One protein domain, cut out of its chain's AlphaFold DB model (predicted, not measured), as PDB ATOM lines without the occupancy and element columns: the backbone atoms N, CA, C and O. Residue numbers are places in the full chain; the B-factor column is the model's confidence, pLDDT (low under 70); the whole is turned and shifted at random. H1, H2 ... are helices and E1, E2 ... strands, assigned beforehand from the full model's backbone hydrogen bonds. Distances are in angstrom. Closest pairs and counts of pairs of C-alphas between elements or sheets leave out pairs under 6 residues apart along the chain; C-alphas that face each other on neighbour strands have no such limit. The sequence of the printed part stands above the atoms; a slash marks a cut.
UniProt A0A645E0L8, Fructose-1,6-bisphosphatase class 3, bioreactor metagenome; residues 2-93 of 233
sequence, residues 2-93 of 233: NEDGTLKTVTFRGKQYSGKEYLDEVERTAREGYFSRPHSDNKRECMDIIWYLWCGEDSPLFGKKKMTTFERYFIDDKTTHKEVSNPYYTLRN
ATOM      1  N   ASN A   2     -13.973 -27.572 -54.521       94.88
ATOM      2  CA  ASN A   2     -13.761 -26.784 -55.734       94.88
ATOM      3  C   ASN A   2     -13.130 -27.651 -56.838       94.88
ATOM      4  O   ASN A   2     -12.737 -28.791 -56.590       94.88
ATOM      5  N   GLU A   3     -13.052 -27.135 -58.064       94.50
ATOM      6  CA  GLU A   3     -12.494 -27.876 -59.212       94.50
ATOM      7  C   GLU A   3     -10.990 -28.162 -59.081       94.50
ATOM      8  O   GLU A   3     -10.501 -29.130 -59.655       94.50
ATOM      9  N   ASP A   4     -10.272 -27.377 -58.277       94.25
ATOM     10  CA  ASP A   4      -8.845 -27.545 -57.974       94.25
ATOM     11  C   ASP A   4      -8.556 -28.576 -56.861       94.25
ATOM     12  O   ASP A   4      -7.403 -28.795 -56.495       94.25
ATOM     13  N   GLY A   5      -9.592 -29.211 -56.297       93.19
ATOM     14  CA  GLY A   5      -9.461 -30.174 -55.201       93.19
ATOM     15  C   GLY A   5      -9.416 -29.562 -53.802       93.19
ATOM     16  O   GLY A   5      -9.395 -30.308 -52.821       93.19
ATOM     17  N   THR A   6      -9.474 -28.234 -53.673       95.19
ATOM     18  CA  THR A   6      -9.587 -27.573 -52.368       95.19
ATOM     19  C   THR A   6     -10.990 -27.726 -51.778       95.19
ATOM     20  O   THR A   6     -11.999 -27.919 -52.474       95.19
ATOM     21  N   LEU A   7     -11.082 -27.663 -50.448       94.88
ATOM     22  CA  LEU A   7     -12.373 -27.676 -49.770       94.88
ATOM     23  C   LEU A   7     -13.125 -26.377 -50.057       94.88
ATOM     24  O   LEU A   7     -12.565 -25.287 -50.008       94.88
ATOM     25  N   LYS A   8     -14.417 -26.514 -50.368       94.75
ATOM     26  CA  LYS A   8     -15.267 -25.368 -50.683       94.75
ATOM     27  C   LYS A   8     -15.680 -24.692 -49.381       94.75
ATOM     28  O   LYS A   8     -16.212 -25.365 -48.501       94.75
ATOM     29  N   THR A   9     -15.482 -23.383 -49.308       96.44
ATOM     30  CA  THR A   9     -16.038 -22.546 -48.246       96.44
ATOM     31  C   THR A   9     -17.493 -22.218 -48.563       96.44
ATOM     32  O   THR A   9     -17.811 -21.809 -49.681       96.44
ATOM     33  N   VAL A  10     -18.374 -22.396 -47.581       95.69
ATOM     34  CA  VAL A  10     -19.816 -22.167 -47.695       95.69
ATOM     35  C   VAL A  10     -20.234 -21.129 -46.660       95.69
ATOM     36  O   VAL A  10     -19.904 -21.252 -45.480       95.69
ATOM     37  N   THR A  11     -20.973 -20.109 -47.097       95.88
ATOM     38  CA  THR A  11     -21.639 -19.178 -46.182       95.88
ATOM     39  C   THR A  11     -22.932 -19.816 -45.690       95.88
ATOM     40  O   THR A  11     -23.857 -20.036 -46.467       95.88
ATOM     41  N   PHE A  12     -23.007 -20.095 -44.396       94.94
ATOM     42  CA  PHE A  12     -24.129 -20.756 -43.750       94.94
ATOM     43  C   PHE A  12     -24.510 -19.984 -42.481       94.94
ATOM     44  O   PHE A  12     -23.657 -19.698 -41.643       94.94
ATOM     45  N   ARG A  13     -25.780 -19.567 -42.375       91.88
ATOM     46  CA  ARG A  13     -26.306 -18.727 -41.272       91.88
ATOM     47  C   ARG A  13     -25.432 -17.494 -40.959       91.88
ATOM     48  O   ARG A  13     -25.178 -17.156 -39.807       91.88
ATOM     49  N   GLY A  14     -24.934 -16.832 -42.008       93.50
ATOM     50  CA  GLY A  14     -24.129 -15.606 -41.905       93.50
ATOM     51  C   GLY A  14     -22.652 -15.804 -41.540       93.50
ATOM     52  O   GLY A  14     -21.932 -14.818 -41.412       93.50
ATOM     53  N   LYS A  15     -22.180 -17.048 -41.402       96.75
ATOM     54  CA  LYS A  15     -20.771 -17.380 -41.140       96.75
ATOM     55  C   LYS A  15     -20.208 -18.265 -42.244       96.75
ATOM     56  O   LYS A  15     -20.955 -18.948 -42.934       96.75
ATOM     57  N   GLN A  16     -18.895 -18.221 -42.439       97.56
ATOM     58  CA  GLN A  16     -18.214 -19.056 -43.424       97.56
ATOM     59  C   GLN A  16     -17.644 -20.297 -42.750       97.56
ATOM     60  O   GLN A  16     -16.992 -20.182 -41.717       97.56
ATOM     61  N   TYR A  17     -17.867 -21.454 -43.365       97.00
ATOM     62  CA  TYR A  17     -17.367 -22.740 -42.889       97.00
ATOM     63  C   TYR A  17     -16.794 -23.556 -44.043       97.00
ATOM     64  O   TYR A  17     -17.163 -23.353 -45.202       97.00
ATOM     65  N   SER A  18     -15.911 -24.506 -43.737       95.62
ATOM     66  CA  SER A  18     -15.343 -25.426 -44.725       95.62
ATOM     67  C   SER A  18     -15.110 -26.808 -44.118       95.62
ATOM     68  O   SER A  18     -14.859 -26.946 -42.923       95.62
ATOM     69  N   GLY A  19     -15.203 -27.850 -44.947       93.81
ATOM     70  CA  GLY A  19     -14.918 -29.226 -44.534       93.81
ATOM     71  C   GLY A  19     -15.763 -29.692 -43.344       93.81
ATOM     72  O   GLY A  19     -16.990 -29.600 -43.369       93.81
ATOM     73  N   LYS A  20     -15.087 -30.206 -42.311       95.38
ATOM     74  CA  LYS A  20     -15.715 -30.743 -41.099       95.38
ATOM     75  C   LYS A  20     -16.543 -29.696 -40.348       95.38
ATOM     76  O   LYS A  20     -17.644 -30.013 -39.918       95.38
ATOM     77  N   GLU A  21     -16.077 -28.451 -40.254       95.94
ATOM     78  CA  GLU A  21     -16.800 -27.390 -39.533       95.94
ATOM     79  C   GLU A  21     -18.171 -27.104 -40.153       95.94
ATOM     80  O   GLU A  21     -19.153 -26.903 -39.442       95.94
ATOM     81  N   TYR A  22     -18.263 -27.142 -41.487       96.12
ATOM     82  CA  TYR A  22     -19.543 -26.975 -42.175       96.12
ATOM     83  C   TYR A  22     -20.510 -28.119 -41.846       96.12
ATOM     84  O   TYR A  22     -21.693 -27.883 -41.609       96.12
ATOM     85  N   LEU A  23     -20.008 -29.356 -41.793       95.69
ATOM     86  CA  LEU A  23     -20.814 -30.522 -41.433       95.69
ATOM     87  C   LEU A  23     -21.286 -30.473 -39.979       95.69
ATOM     88  O   LEU A  23     -22.453 -30.768 -39.727       95.69
ATOM     89  N   ASP A  24     -20.416 -30.066 -39.053       96.62
ATOM     90  CA  ASP A  24     -20.757 -29.915 -37.634       96.62
ATOM     91  C   ASP A  24     -21.892 -28.879 -37.459       96.62
ATOM     92  O   ASP A  24     -22.852 -29.106 -36.721       96.62
ATOM     93  N   GLU A  25     -21.860 -27.777 -38.212       96.62
ATOM     94  CA  GLU A  25     -22.902 -26.742 -38.165       96.62
ATOM     95  C   GLU A  25     -24.219 -27.154 -38.832       96.62
ATOM     96  O   GLU A  25     -25.304 -26.805 -38.348       96.62
ATOM     97  N   VAL A  26     -24.150 -27.913 -39.926       96.38
ATOM     98  CA  VAL A  26     -25.329 -28.517 -40.560       96.38
ATOM     99  C   VAL A  26     -25.998 -29.509 -39.609       96.38
ATOM    100  O   VAL A  26     -27.218 -29.471 -39.452       96.38
ATOM    101  N   GLU A  27     -25.216 -30.366 -38.949       96.31
ATOM    102  CA  GLU A  27     -25.710 -31.350 -37.982       96.31
ATOM    103  C   GLU A  27     -26.414 -30.669 -36.807       96.31
ATOM    104  O   GLU A  27     -27.574 -30.982 -36.507       96.31
ATOM    105  N   ARG A  28     -25.764 -29.650 -36.231       96.12
ATOM    106  CA  ARG A  28     -26.324 -28.830 -35.156       96.12
ATOM    107  C   ARG A  28     -27.645 -28.195 -35.575       96.12
ATOM    108  O   ARG A  28     -28.633 -28.286 -34.850       96.12
ATOM    109  N   THR A  29     -27.694 -27.620 -36.775       95.94
ATOM    110  CA  THR A  29     -28.900 -26.977 -37.314       95.94
ATOM    111  C   THR A  29     -30.030 -27.980 -37.559       95.94
ATOM    112  O   THR A  29     -31.186 -27.702 -37.241       95.94
ATOM    113  N   ALA A  30     -29.723 -29.178 -38.062       95.50
ATOM    114  CA  ALA A  30     -30.716 -30.235 -38.239       95.50
ATOM    115  C   ALA A  30     -31.310 -30.683 -36.890       95.50
ATOM    116  O   ALA A  30     -32.530 -30.830 -36.764       95.50
ATOM    117  N   ARG A  31     -30.472 -30.830 -35.852       95.88
ATOM    118  CA  ARG A  31     -30.938 -31.109 -34.484       95.88
ATOM    119  C   ARG A  31     -31.793 -29.974 -33.933       95.88
ATOM    120  O   ARG A  31     -32.858 -30.244 -33.381       95.88
ATOM    121  N   GLU A  32     -31.369 -28.723 -34.101       95.38
ATOM    122  CA  GLU A  32     -32.142 -27.546 -33.696       95.38
ATOM    123  C   GLU A  32     -33.516 -27.528 -34.383       95.38
ATOM    124  O   GLU A  32     -34.531 -27.346 -33.708       95.38
ATOM    125  N   GLY A  33     -33.585 -27.797 -35.689       94.75
ATOM    126  CA  GLY A  33     -34.843 -27.872 -36.438       94.75
ATOM    127  C   GLY A  33     -35.784 -28.964 -35.931       94.75
ATOM    128  O   GLY A  33     -36.996 -28.754 -35.847       94.75
ATOM    129  N   TYR A  34     -35.238 -30.100 -35.502       94.25
ATOM    130  CA  TYR A  34     -36.035 -31.181 -34.934       94.25
ATOM    131  C   TYR A  34     -36.523 -30.860 -33.511       94.25
ATOM    132  O   TYR A  34     -37.732 -30.858 -33.255       94.25
ATOM    133  N   PHE A  35     -35.612 -30.516 -32.595       95.25
ATOM    134  CA  PHE A  35     -35.889 -30.432 -31.154       95.25
ATOM    135  C   PHE A  35     -36.386 -29.068 -30.657       95.25
ATOM    136  O   PHE A  35     -36.940 -28.995 -29.560       95.25
ATOM    137  N   SER A  36     -36.232 -27.985 -31.427       94.94
ATOM    138  CA  SER A  36     -36.672 -26.652 -30.985       94.94
ATOM    139  C   SER A  36     -38.179 -26.587 -30.722       94.94
ATOM    140  O   SER A  36     -38.977 -27.352 -31.285       94.94
ATOM    141  N   ARG A  37     -38.588 -25.605 -29.909       93.25
ATOM    142  CA  ARG A  37     -40.000 -25.313 -29.639       93.25
ATOM    143  C   ARG A  37     -40.776 -25.101 -30.955       93.25
ATOM    144  O   ARG A  37     -40.311 -24.329 -31.805       93.25
ATOM    145  N   PRO A  38     -41.955 -25.735 -31.116       91.88
ATOM    146  CA  PRO A  38     -42.840 -25.497 -32.252       91.88
ATOM    147  C   PRO A  38     -43.127 -24.008 -32.475       91.88
ATOM    148  O   PRO A  38     -43.265 -23.247 -31.519       91.88
ATOM    149  N   HIS A  39     -43.228 -23.612 -33.746       91.25
ATOM    150  CA  HIS A  39     -43.570 -22.253 -34.193       91.25
ATOM    151  C   HIS A  39     -42.621 -21.118 -33.755       91.25
ATOM    152  O   HIS A  39     -42.989 -19.950 -33.879       91.25
ATOM    153  N   SER A  40     -41.404 -21.424 -33.297       95.06
ATOM    154  CA  SER A  40     -40.359 -20.408 -33.098       95.06
ATOM    155  C   SER A  40     -39.696 -20.009 -34.424       95.06
ATOM    156  O   SER A  40     -39.631 -20.824 -35.346       95.06
ATOM    157  N   ASP A  41     -39.182 -18.777 -34.513       93.81
ATOM    158  CA  ASP A  41     -38.434 -18.302 -35.689       93.81
ATOM    159  C   ASP A  41     -37.223 -19.189 -35.983       93.81
ATOM    160  O   ASP A  41     -37.053 -19.637 -37.113       93.81
ATOM    161  N   ASN A  42     -36.455 -19.546 -34.946       92.81
ATOM    162  CA  ASN A  42     -35.300 -20.435 -35.087       92.81
ATOM    163  C   ASN A  42     -35.692 -21.801 -35.668       92.81
ATOM    164  O   ASN A  42     -35.010 -22.321 -36.545       92.81
ATOM    165  N   LYS A  43     -36.811 -22.391 -35.212       94.50
ATOM    166  CA  LYS A  43     -37.264 -23.677 -35.753       94.50
ATOM    167  C   LYS A  43     -37.659 -23.562 -37.221       94.50
ATOM    168  O   LYS A  43     -37.315 -24.455 -37.985       94.50
ATOM    169  N   ARG A  44     -38.357 -22.488 -37.609       95.12
ATOM    170  CA  ARG A  44     -38.723 -22.241 -39.014       95.12
ATOM    171  C   ARG A  44     -37.478 -22.143 -39.897       95.12
ATOM    172  O   ARG A  44     -37.379 -22.903 -40.848       95.12
ATOM    173  N   GLU A  45     -36.503 -21.320 -39.507       94.81
ATOM    174  CA  GLU A  45     -35.220 -21.194 -40.217       94.81
ATOM    175  C   GLU A  45     -34.526 -22.560 -40.367       94.81
ATOM    176  O   GLU A  45     -34.122 -22.954 -41.459       94.81
ATOM    177  N   CYS A  46     -34.429 -23.330 -39.280       95.81
ATOM    178  CA  CYS A  46     -33.793 -24.646 -39.317       95.81
ATOM    179  C   CYS A  46     -34.573 -25.658 -40.176       95.81
ATOM    180  O   CYS A  46     -33.963 -26.514 -40.813       95.81
ATOM    181  N   MET A  47     -35.907 -25.583 -40.216       94.75
ATOM    182  CA  MET A  47     -36.736 -26.425 -41.087       94.75
ATOM    183  C   MET A  47     -36.534 -26.091 -42.568       94.75
ATOM    184  O   MET A  47     -36.415 -27.013 -43.377       94.75
ATOM    185  N   ASP A  48     -36.423 -24.807 -42.913       94.88
ATOM    186  CA  ASP A  48     -36.085 -24.373 -44.273       94.88
ATOM    187  C   ASP A  48     -34.702 -24.899 -44.679       94.88
ATOM    188  O   ASP A  48     -34.502 -25.364 -45.802       94.88
ATOM    189  N   ILE A  49     -33.753 -24.914 -43.739       94.75
ATOM    190  CA  ILE A  49     -32.432 -25.505 -43.952       94.75
ATOM    191  C   ILE A  49     -32.518 -27.023 -44.145       94.75
ATOM    192  O   ILE A  49     -31.867 -27.544 -45.043       94.75
ATOM    193  N   ILE A  50     -33.328 -27.753 -43.372       94.25
ATOM    194  CA  ILE A  50     -33.528 -29.199 -43.587       94.25
ATOM    195  C   ILE A  50     -34.049 -29.466 -45.005       94.25
ATOM    196  O   ILE A  50     -33.578 -30.392 -45.668       94.25
ATOM    197  N   TRP A  51     -34.966 -28.632 -45.500       93.38
ATOM    198  CA  TRP A  51     -35.409 -28.703 -46.890       93.38
ATOM    199  C   TRP A  51     -34.275 -28.388 -47.872       93.38
ATOM    200  O   TRP A  51     -34.073 -29.121 -48.839       93.38
ATOM    201  N   TYR A  52     -33.475 -27.354 -47.604       93.75
ATOM    202  CA  TYR A  52     -32.285 -27.039 -48.397       93.75
ATOM    203  C   TYR A  52     -31.300 -28.216 -48.462       93.75
ATOM    204  O   TYR A  52     -30.747 -28.485 -49.525       93.75
ATOM    205  N   LEU A  53     -31.110 -28.976 -47.379       93.56
ATOM    206  CA  LEU A  53     -30.219 -30.139 -47.389       93.56
ATOM    207  C   LEU A  53     -30.656 -31.214 -48.397       93.56
ATOM    208  O   LEU A  53     -29.818 -31.982 -48.868       93.56
ATOM    209  N   TRP A  54     -31.930 -31.261 -48.779       90.62
ATOM    210  CA  TRP A  54     -32.417 -32.203 -49.784       90.62
ATOM    211  C   TRP A  54     -32.007 -31.841 -51.221       90.62
ATOM    212  O   TRP A  54     -31.770 -32.737 -52.032       90.62
ATOM    213  N   CYS A  55     -31.935 -30.551 -51.566       91.25
ATOM    214  CA  CYS A  55     -31.834 -30.115 -52.970       91.25
ATOM    215  C   CYS A  55     -30.829 -28.988 -53.255       91.25
ATOM    216  O   CYS A  55     -30.623 -28.642 -54.419       91.25
ATOM    217  N   GLY A  56     -30.221 -28.406 -52.225       92.75
ATOM    218  CA  GLY A  56     -29.281 -27.299 -52.343       92.75
ATOM    219  C   GLY A  56     -27.932 -27.729 -52.915       92.75
ATOM    220  O   GLY A  56     -27.411 -28.782 -52.557       92.75
ATOM    221  N   GLU A  57     -27.341 -26.890 -53.773       91.88
ATOM    222  CA  GLU A  57     -26.046 -27.157 -54.424       91.88
ATOM    223  C   GLU A  57     -24.912 -27.427 -53.426       91.88
ATOM    224  O   GLU A  57     -24.099 -28.328 -53.640       91.88
ATOM    225  N   ASP A  58     -24.887 -26.670 -52.326       92.69
ATOM    226  CA  ASP A  58     -23.874 -26.798 -51.277       92.69
ATOM    227  C   ASP A  58     -24.292 -27.728 -50.143       92.69
ATOM    228  O   ASP A  58     -23.549 -27.892 -49.177       92.69
ATOM    229  N   SER A  59     -25.432 -28.408 -50.284       93.06
ATOM    230  CA  SER A  59     -25.807 -29.450 -49.342       93.06
ATOM    231  C   SER A  59     -24.770 -30.581 -49.349       93.06
ATOM    232  O   SER A  59     -24.461 -31.141 -50.412       93.06
ATOM    233  N   PRO A  60     -24.305 -31.021 -48.165       91.06
ATOM    234  CA  PRO A  60     -23.437 -32.183 -48.054       91.06
ATOM    235  C   PRO A  60     -24.146 -33.502 -48.407       91.06
ATOM    236  O   PRO A  60     -23.468 -34.504 -48.621       91.06
ATOM    237  N   LEU A  61     -25.484 -33.521 -48.489       89.69
ATOM    238  CA  LEU A  61     -26.275 -34.723 -48.786       89.69
ATOM    239  C   LEU A  61     -26.638 -34.865 -50.270       89.69
ATOM    240  O   LEU A  61     -26.851 -35.979 -50.743       89.69
ATOM    241  N   PHE A  62     -26.723 -33.755 -51.009       89.94
ATOM    242  CA  PHE A  62     -27.252 -33.766 -52.374       89.94
ATOM    243  C   PHE A  62     -26.165 -33.991 -53.436       89.94
ATOM    244  O   PHE A  62     -26.307 -34.827 -54.331       89.94
ATOM    245  N   GLY A  63     -25.048 -33.261 -53.332       88.75
ATOM    246  CA  GLY A  63     -23.859 -33.478 -54.163       88.75
ATOM    247  C   GLY A  63     -24.019 -33.167 -55.659       88.75
ATOM    248  O   GLY A  63     -23.223 -33.648 -56.469       88.75
ATOM    249  N   LYS A  64     -25.025 -32.376 -56.042       91.75
ATOM    250  CA  LYS A  64     -25.295 -31.943 -57.423       91.75
ATOM    251  C   LYS A  64     -25.652 -30.458 -57.446       91.75
ATOM    252  O   LYS A  64     -26.136 -29.934 -56.454       91.75
ATOM    253  N   LYS A  65     -25.475 -29.797 -58.593       91.12
ATOM    254  CA  LYS A  65     -25.775 -28.361 -58.749       91.12
ATOM    255  C   LYS A  65     -27.255 -28.009 -58.616       91.12
ATOM    256  O   LYS A  65     -27.597 -26.953 -58.108       91.12
ATOM    257  N   LYS A  66     -28.142 -28.871 -59.111       91.38
ATOM    258  CA  LYS A  66     -29.591 -28.685 -59.011       91.38
ATOM    259  C   LYS A  66     -30.315 -30.019 -59.096       91.38
ATOM    260  O   LYS A  66     -29.824 -30.943 -59.746       91.38
ATOM    261  N   MET A  67     -31.474 -30.093 -58.454       91.62
ATOM    262  CA  MET A  67     -32.434 -31.183 -58.611       91.62
ATOM    263  C   MET A  67     -33.256 -30.934 -59.872       91.62
ATOM    264  O   MET A  67     -33.762 -29.831 -60.048       91.62
ATOM    265  N   THR A  68     -33.397 -31.944 -60.729       93.69
ATOM    266  CA  THR A  68     -34.167 -31.846 -61.986       93.69
ATOM    267  C   THR A  68     -35.369 -32.791 -62.023       93.69
ATOM    268  O   THR A  68     -35.878 -33.141 -63.086       93.69
ATOM    269  N   THR A  69     -35.819 -33.271 -60.859       91.94
ATOM    270  CA  THR A  69     -36.932 -34.229 -60.750       91.94
ATOM    271  C   THR A  69     -38.210 -33.709 -61.399       91.94
ATOM    272  O   THR A  69     -38.909 -34.480 -62.050       91.94
ATOM    273  N   PHE A  70     -38.500 -32.412 -61.259       93.56
ATOM    274  CA  PHE A  70     -39.665 -31.802 -61.893       93.56
ATOM    275  C   PHE A  70     -39.539 -31.842 -63.419       93.56
ATOM    276  O   PHE A  70     -40.415 -32.366 -64.101       93.56
ATOM    277  N   GLU A  71     -38.418 -31.364 -63.957       95.75
ATOM    278  CA  GLU A  71     -38.153 -31.352 -65.393       95.75
ATOM    279  C   GLU A  71     -38.208 -32.764 -65.980       95.75
ATOM    280  O   GLU A  71     -38.813 -32.978 -67.023       95.75
ATOM    281  N   ARG A  72     -37.673 -33.758 -65.265       93.19
ATOM    282  CA  ARG A  72     -37.721 -35.171 -65.669       93.19
ATOM    283  C   ARG A  72     -39.132 -35.738 -65.783       93.19
ATOM    284  O   ARG A  72     -39.312 -36.716 -66.502       93.19
ATOM    285  N   TYR A  73     -40.089 -35.203 -65.030       95.62
ATOM    286  CA  TYR A  73     -41.462 -35.713 -64.992       95.62
ATOM    287  C   TYR A  73     -42.385 -34.958 -65.945       95.62
ATOM    288  O   TYR A  73     -43.332 -35.548 -66.454       95.62
ATOM    289  N   PHE A  74     -42.118 -33.670 -66.174       97.25
ATOM    290  CA  PHE A  74     -43.069 -32.771 -66.830       97.25
ATOM    291  C   PHE A  74     -42.530 -32.075 -68.085       97.25
ATOM    292  O   PHE A  74     -43.292 -31.383 -68.754       97.25
ATOM    293  N   ILE A  75     -41.244 -32.226 -68.415       96.38
ATOM    294  CA  ILE A  75     -40.624 -31.605 -69.591       96.38
ATOM    295  C   ILE A  75     -39.985 -32.694 -70.456       96.38
ATOM    296  O   ILE A  75     -39.073 -33.388 -70.013       96.38
ATOM    297  N   ASP A  76     -40.419 -32.821 -71.710       96.06
ATOM    298  CA  ASP A  76     -39.889 -33.838 -72.634       96.06
ATOM    299  C   ASP A  76     -38.429 -33.580 -73.051       96.06
ATOM    300  O   ASP A  76     -37.683 -34.513 -73.368       96.06
ATOM    301  N   ASP A  77     -37.999 -32.314 -73.045       96.19
ATOM    302  CA  ASP A  77     -36.634 -31.925 -73.400       96.19
ATOM    303  C   ASP A  77     -35.612 -32.440 -72.373       96.19
ATOM    304  O   ASP A  77     -35.389 -31.853 -71.310       96.19
ATOM    305  N   LYS A  78     -34.911 -33.513 -72.751       94.44
ATOM    306  CA  LYS A  78     -33.885 -34.182 -71.939       94.44
ATOM    307  C   LYS A  78     -32.686 -33.308 -71.592       94.44
ATOM    308  O   LYS A  78     -31.956 -33.644 -70.659       94.44
ATOM    309  N   THR A  79     -32.444 -32.211 -72.309       94.38
ATOM    310  CA  THR A  79     -31.345 -31.298 -71.959       94.38
ATOM    311  C   THR A  79     -31.574 -30.661 -70.585       94.38
ATOM    312  O   THR A  79     -30.618 -30.454 -69.831       94.38
ATOM    313  N   THR A  80     -32.841 -30.460 -70.204       93.19
ATOM    314  CA  THR A  80     -33.243 -29.896 -68.909       93.19
ATOM    315  C   THR A  80     -33.027 -30.858 -67.733       93.19
ATOM    316  O   THR A  80     -32.899 -30.413 -66.593       93.19
ATOM    317  N   HIS A  81     -32.892 -32.163 -68.004       94.25
ATOM    318  CA  HIS A  81     -32.764 -33.236 -67.001       94.25
ATOM    319  C   HIS A  81     -31.331 -33.427 -66.487       94.25
ATOM    320  O   HIS A  81     -31.059 -34.329 -65.692       94.25
ATOM    321  N   LYS A  82     -30.371 -32.651 -66.999       92.94
ATOM    322  CA  LYS A  82     -28.957 -32.834 -66.674       92.94
ATOM    323  C   LYS A  82     -28.649 -32.311 -65.271       92.94
ATOM    324  O   LYS A  82     -28.661 -31.107 -65.021       92.94
ATOM    325  N   GLU A  83     -28.256 -33.223 -64.391       92.12
ATOM    326  CA  GLU A  83     -27.743 -32.906 -63.059       92.12
ATOM    327  C   GLU A  83     -26.221 -32.997 -63.058       92.12
ATOM    328  O   GLU A  83     -25.640 -34.064 -63.260       92.12
ATOM    329  N   VAL A  84     -25.562 -31.859 -62.852       92.31
ATOM    330  CA  VAL A  84     -24.102 -31.798 -62.773       92.31
ATOM    331  C   VAL A  84     -23.679 -32.158 -61.353       92.31
ATOM    332  O   VAL A  84     -24.041 -31.462 -60.406       92.31
ATOM    333  N   SER A  85     -22.932 -33.250 -61.209       91.62
ATOM    334  CA  SER A  85     -22.333 -33.664 -59.939       91.62
ATOM    335  C   SER A  85     -21.298 -32.656 -59.448       91.62
ATOM    336  O   SER A  85     -20.643 -31.982 -60.244       91.62
ATOM    337  N   ASN A  86     -21.127 -32.577 -58.130       92.19
ATOM    338  CA  ASN A  86     -20.065 -31.771 -57.542       92.19
ATOM    339  C   ASN A  86     -18.660 -32.285 -57.961       92.19
ATOM    340  O   ASN A  86     -18.512 -33.463 -58.312       92.19
ATOM    341  N   PRO A  87     -17.614 -31.436 -57.898       94.50
ATOM    342  CA  PRO A  87     -16.258 -31.818 -58.311       94.50
ATOM    343  C   PRO A  87     -15.685 -33.031 -57.571       94.50
ATOM    344  O   PRO A  87     -14.892 -33.784 -58.136       94.50
ATOM    345  N   TYR A  88     -16.123 -33.271 -56.330       93.19
ATOM    346  CA  TYR A  88     -15.656 -34.393 -55.518       93.19
ATOM    347  C   TYR A  88     -15.857 -35.746 -56.213       93.19
ATOM    348  O   TYR A  88     -14.958 -36.579 -56.172       93.19
ATOM    349  N   TYR A  89     -16.972 -35.979 -56.910       90.88
ATOM    350  CA  TYR A  89     -17.214 -37.282 -57.551       90.88
ATOM    351  C   TYR A  89     -16.219 -37.630 -58.665       90.88
ATOM    352  O   TYR A  89     -15.984 -38.817 -58.911       90.88
ATOM    353  N   THR A  90     -15.620 -36.618 -59.294       92.50
ATOM    354  CA  THR A  90     -14.536 -36.782 -60.271       92.50
ATOM    355  C   THR A  90     -13.184 -36.857 -59.566       92.50
ATOM    356  O   THR A  90     -12.409 -37.782 -59.806       92.50
ATOM    357  N   LEU A  91     -12.928 -35.918 -58.652       95.44
ATOM    358  CA  LEU A  91     -11.637 -35.734 -57.988       95.44
ATOM    359  C   LEU A  91     -11.324 -36.801 -56.934       95.44
ATOM    360  O   LEU A  91     -10.165 -37.015 -56.606       95.44
ATOM    361  N   ARG A  92     -12.325 -37.541 -56.444       93.50
ATOM    362  CA  ARG A  92     -12.137 -38.665 -55.510       93.50
ATOM    363  C   ARG A  92     -11.322 -39.834 -56.084       93.50
ATOM    364  O   ARG A  92     -11.035 -40.785 -55.366       93.50
ATOM    365  N   ASN A  93     -11.013 -39.819 -57.382       93.25
ATOM    366  CA  ASN A  93     -10.083 -40.775 -57.982       93.25
ATOM    367  C   ASN A  93      -8.615 -40.409 -57.709       93.25
ATOM    368  O   ASN A  93      -7.755 -41.280 -57.827       93.25
TER     369      ASN A  93
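AT A GLANCE: This is residues 2 to 93 of the 233 residues of the protein "Fructose-1,6-bisphosphatase class 3" of bioreactor metagenome (UniProt A0A645E0L8). Two long helices, H1 and H2, meet as a V, with the small hairpin of E1 and E2 beside the first part of H1; away from this body the short helices H3 and H4 form a small turn, and H5 lies apart from the other helices. Residues 56 to 68, with no named element, run through the middle between H2 and H3. The printed part has 92 residues, with two named strands followed by five named helices; the sheet, in the order E1, E2, is antiparallel, and the class is mostly helix. The whole is loose, with a radius of gyration of the C-alphas of 15.6 A, and only just flat, spanning 44 by 35 by 19 A.

HOW THE PARTS SIT: E1, residues 9 to 12, and E2, residues 15 to 18, are a hairpin of antiparallel neighbours, their directions 141 degrees apart. N 10 and O 17 are within hydrogen-bond range at 2.8 A, and N 17 and O 10 at 2.9 A. H1, residues 20 to 35, and E2 are near each other, with 6 pairs of C-alphas within 10 A. The closest C-alphas of E1 and H1 are those of Val 10 and Tyr 22, 7.3 A apart. H2, residues 41 to 55, touches H1, which touches it with residues 29 to 34 alone; the closest C-alphas of the two helices are those of Gly 33 and Cys 46, 4.4 A apart. The two helices run opposite ways at a steep tilt of 57 degrees. H3, residues 69 to 74, touches H4, residues 78 to 81, the closest C-alphas being those of Arg 72 and His 81, 5.5 A. H2 and H3 are apart, and H5, residues 88 to 91, touches no helix. Every O i to N i+4 pair is within hydrogen-bond range in H1 and H3, and 9 of 11 are in H2; H4 and H5 are too short for such a pair.

IN THESE COORDINATES: E1 begins at C-alpha 9, (-16.038, -22.546, -48.246), and is 9.4 A long from first to last C-alpha; E2 is 10.3 A. H1 measures 22.5 A, from C-alpha 20 at (-15.715, -30.743, -41.099), and H2 21.9 A. H3 measures 8.8 A, H4 5.2 A and H5 4.9 A, ending at C-alpha 91, (-11.637, -35.734, -57.988).

THE WHOLE: The two C-alphas farthest apart are those of His 39 and Asn 93, 45.1 A. The printed part has no cut. The link from H2 to H3, 13 residues, is long; that from H4 to H5, 6 residues, is short. The mean pLDDT of the printed part is 94.1, and no printed residue is under 70.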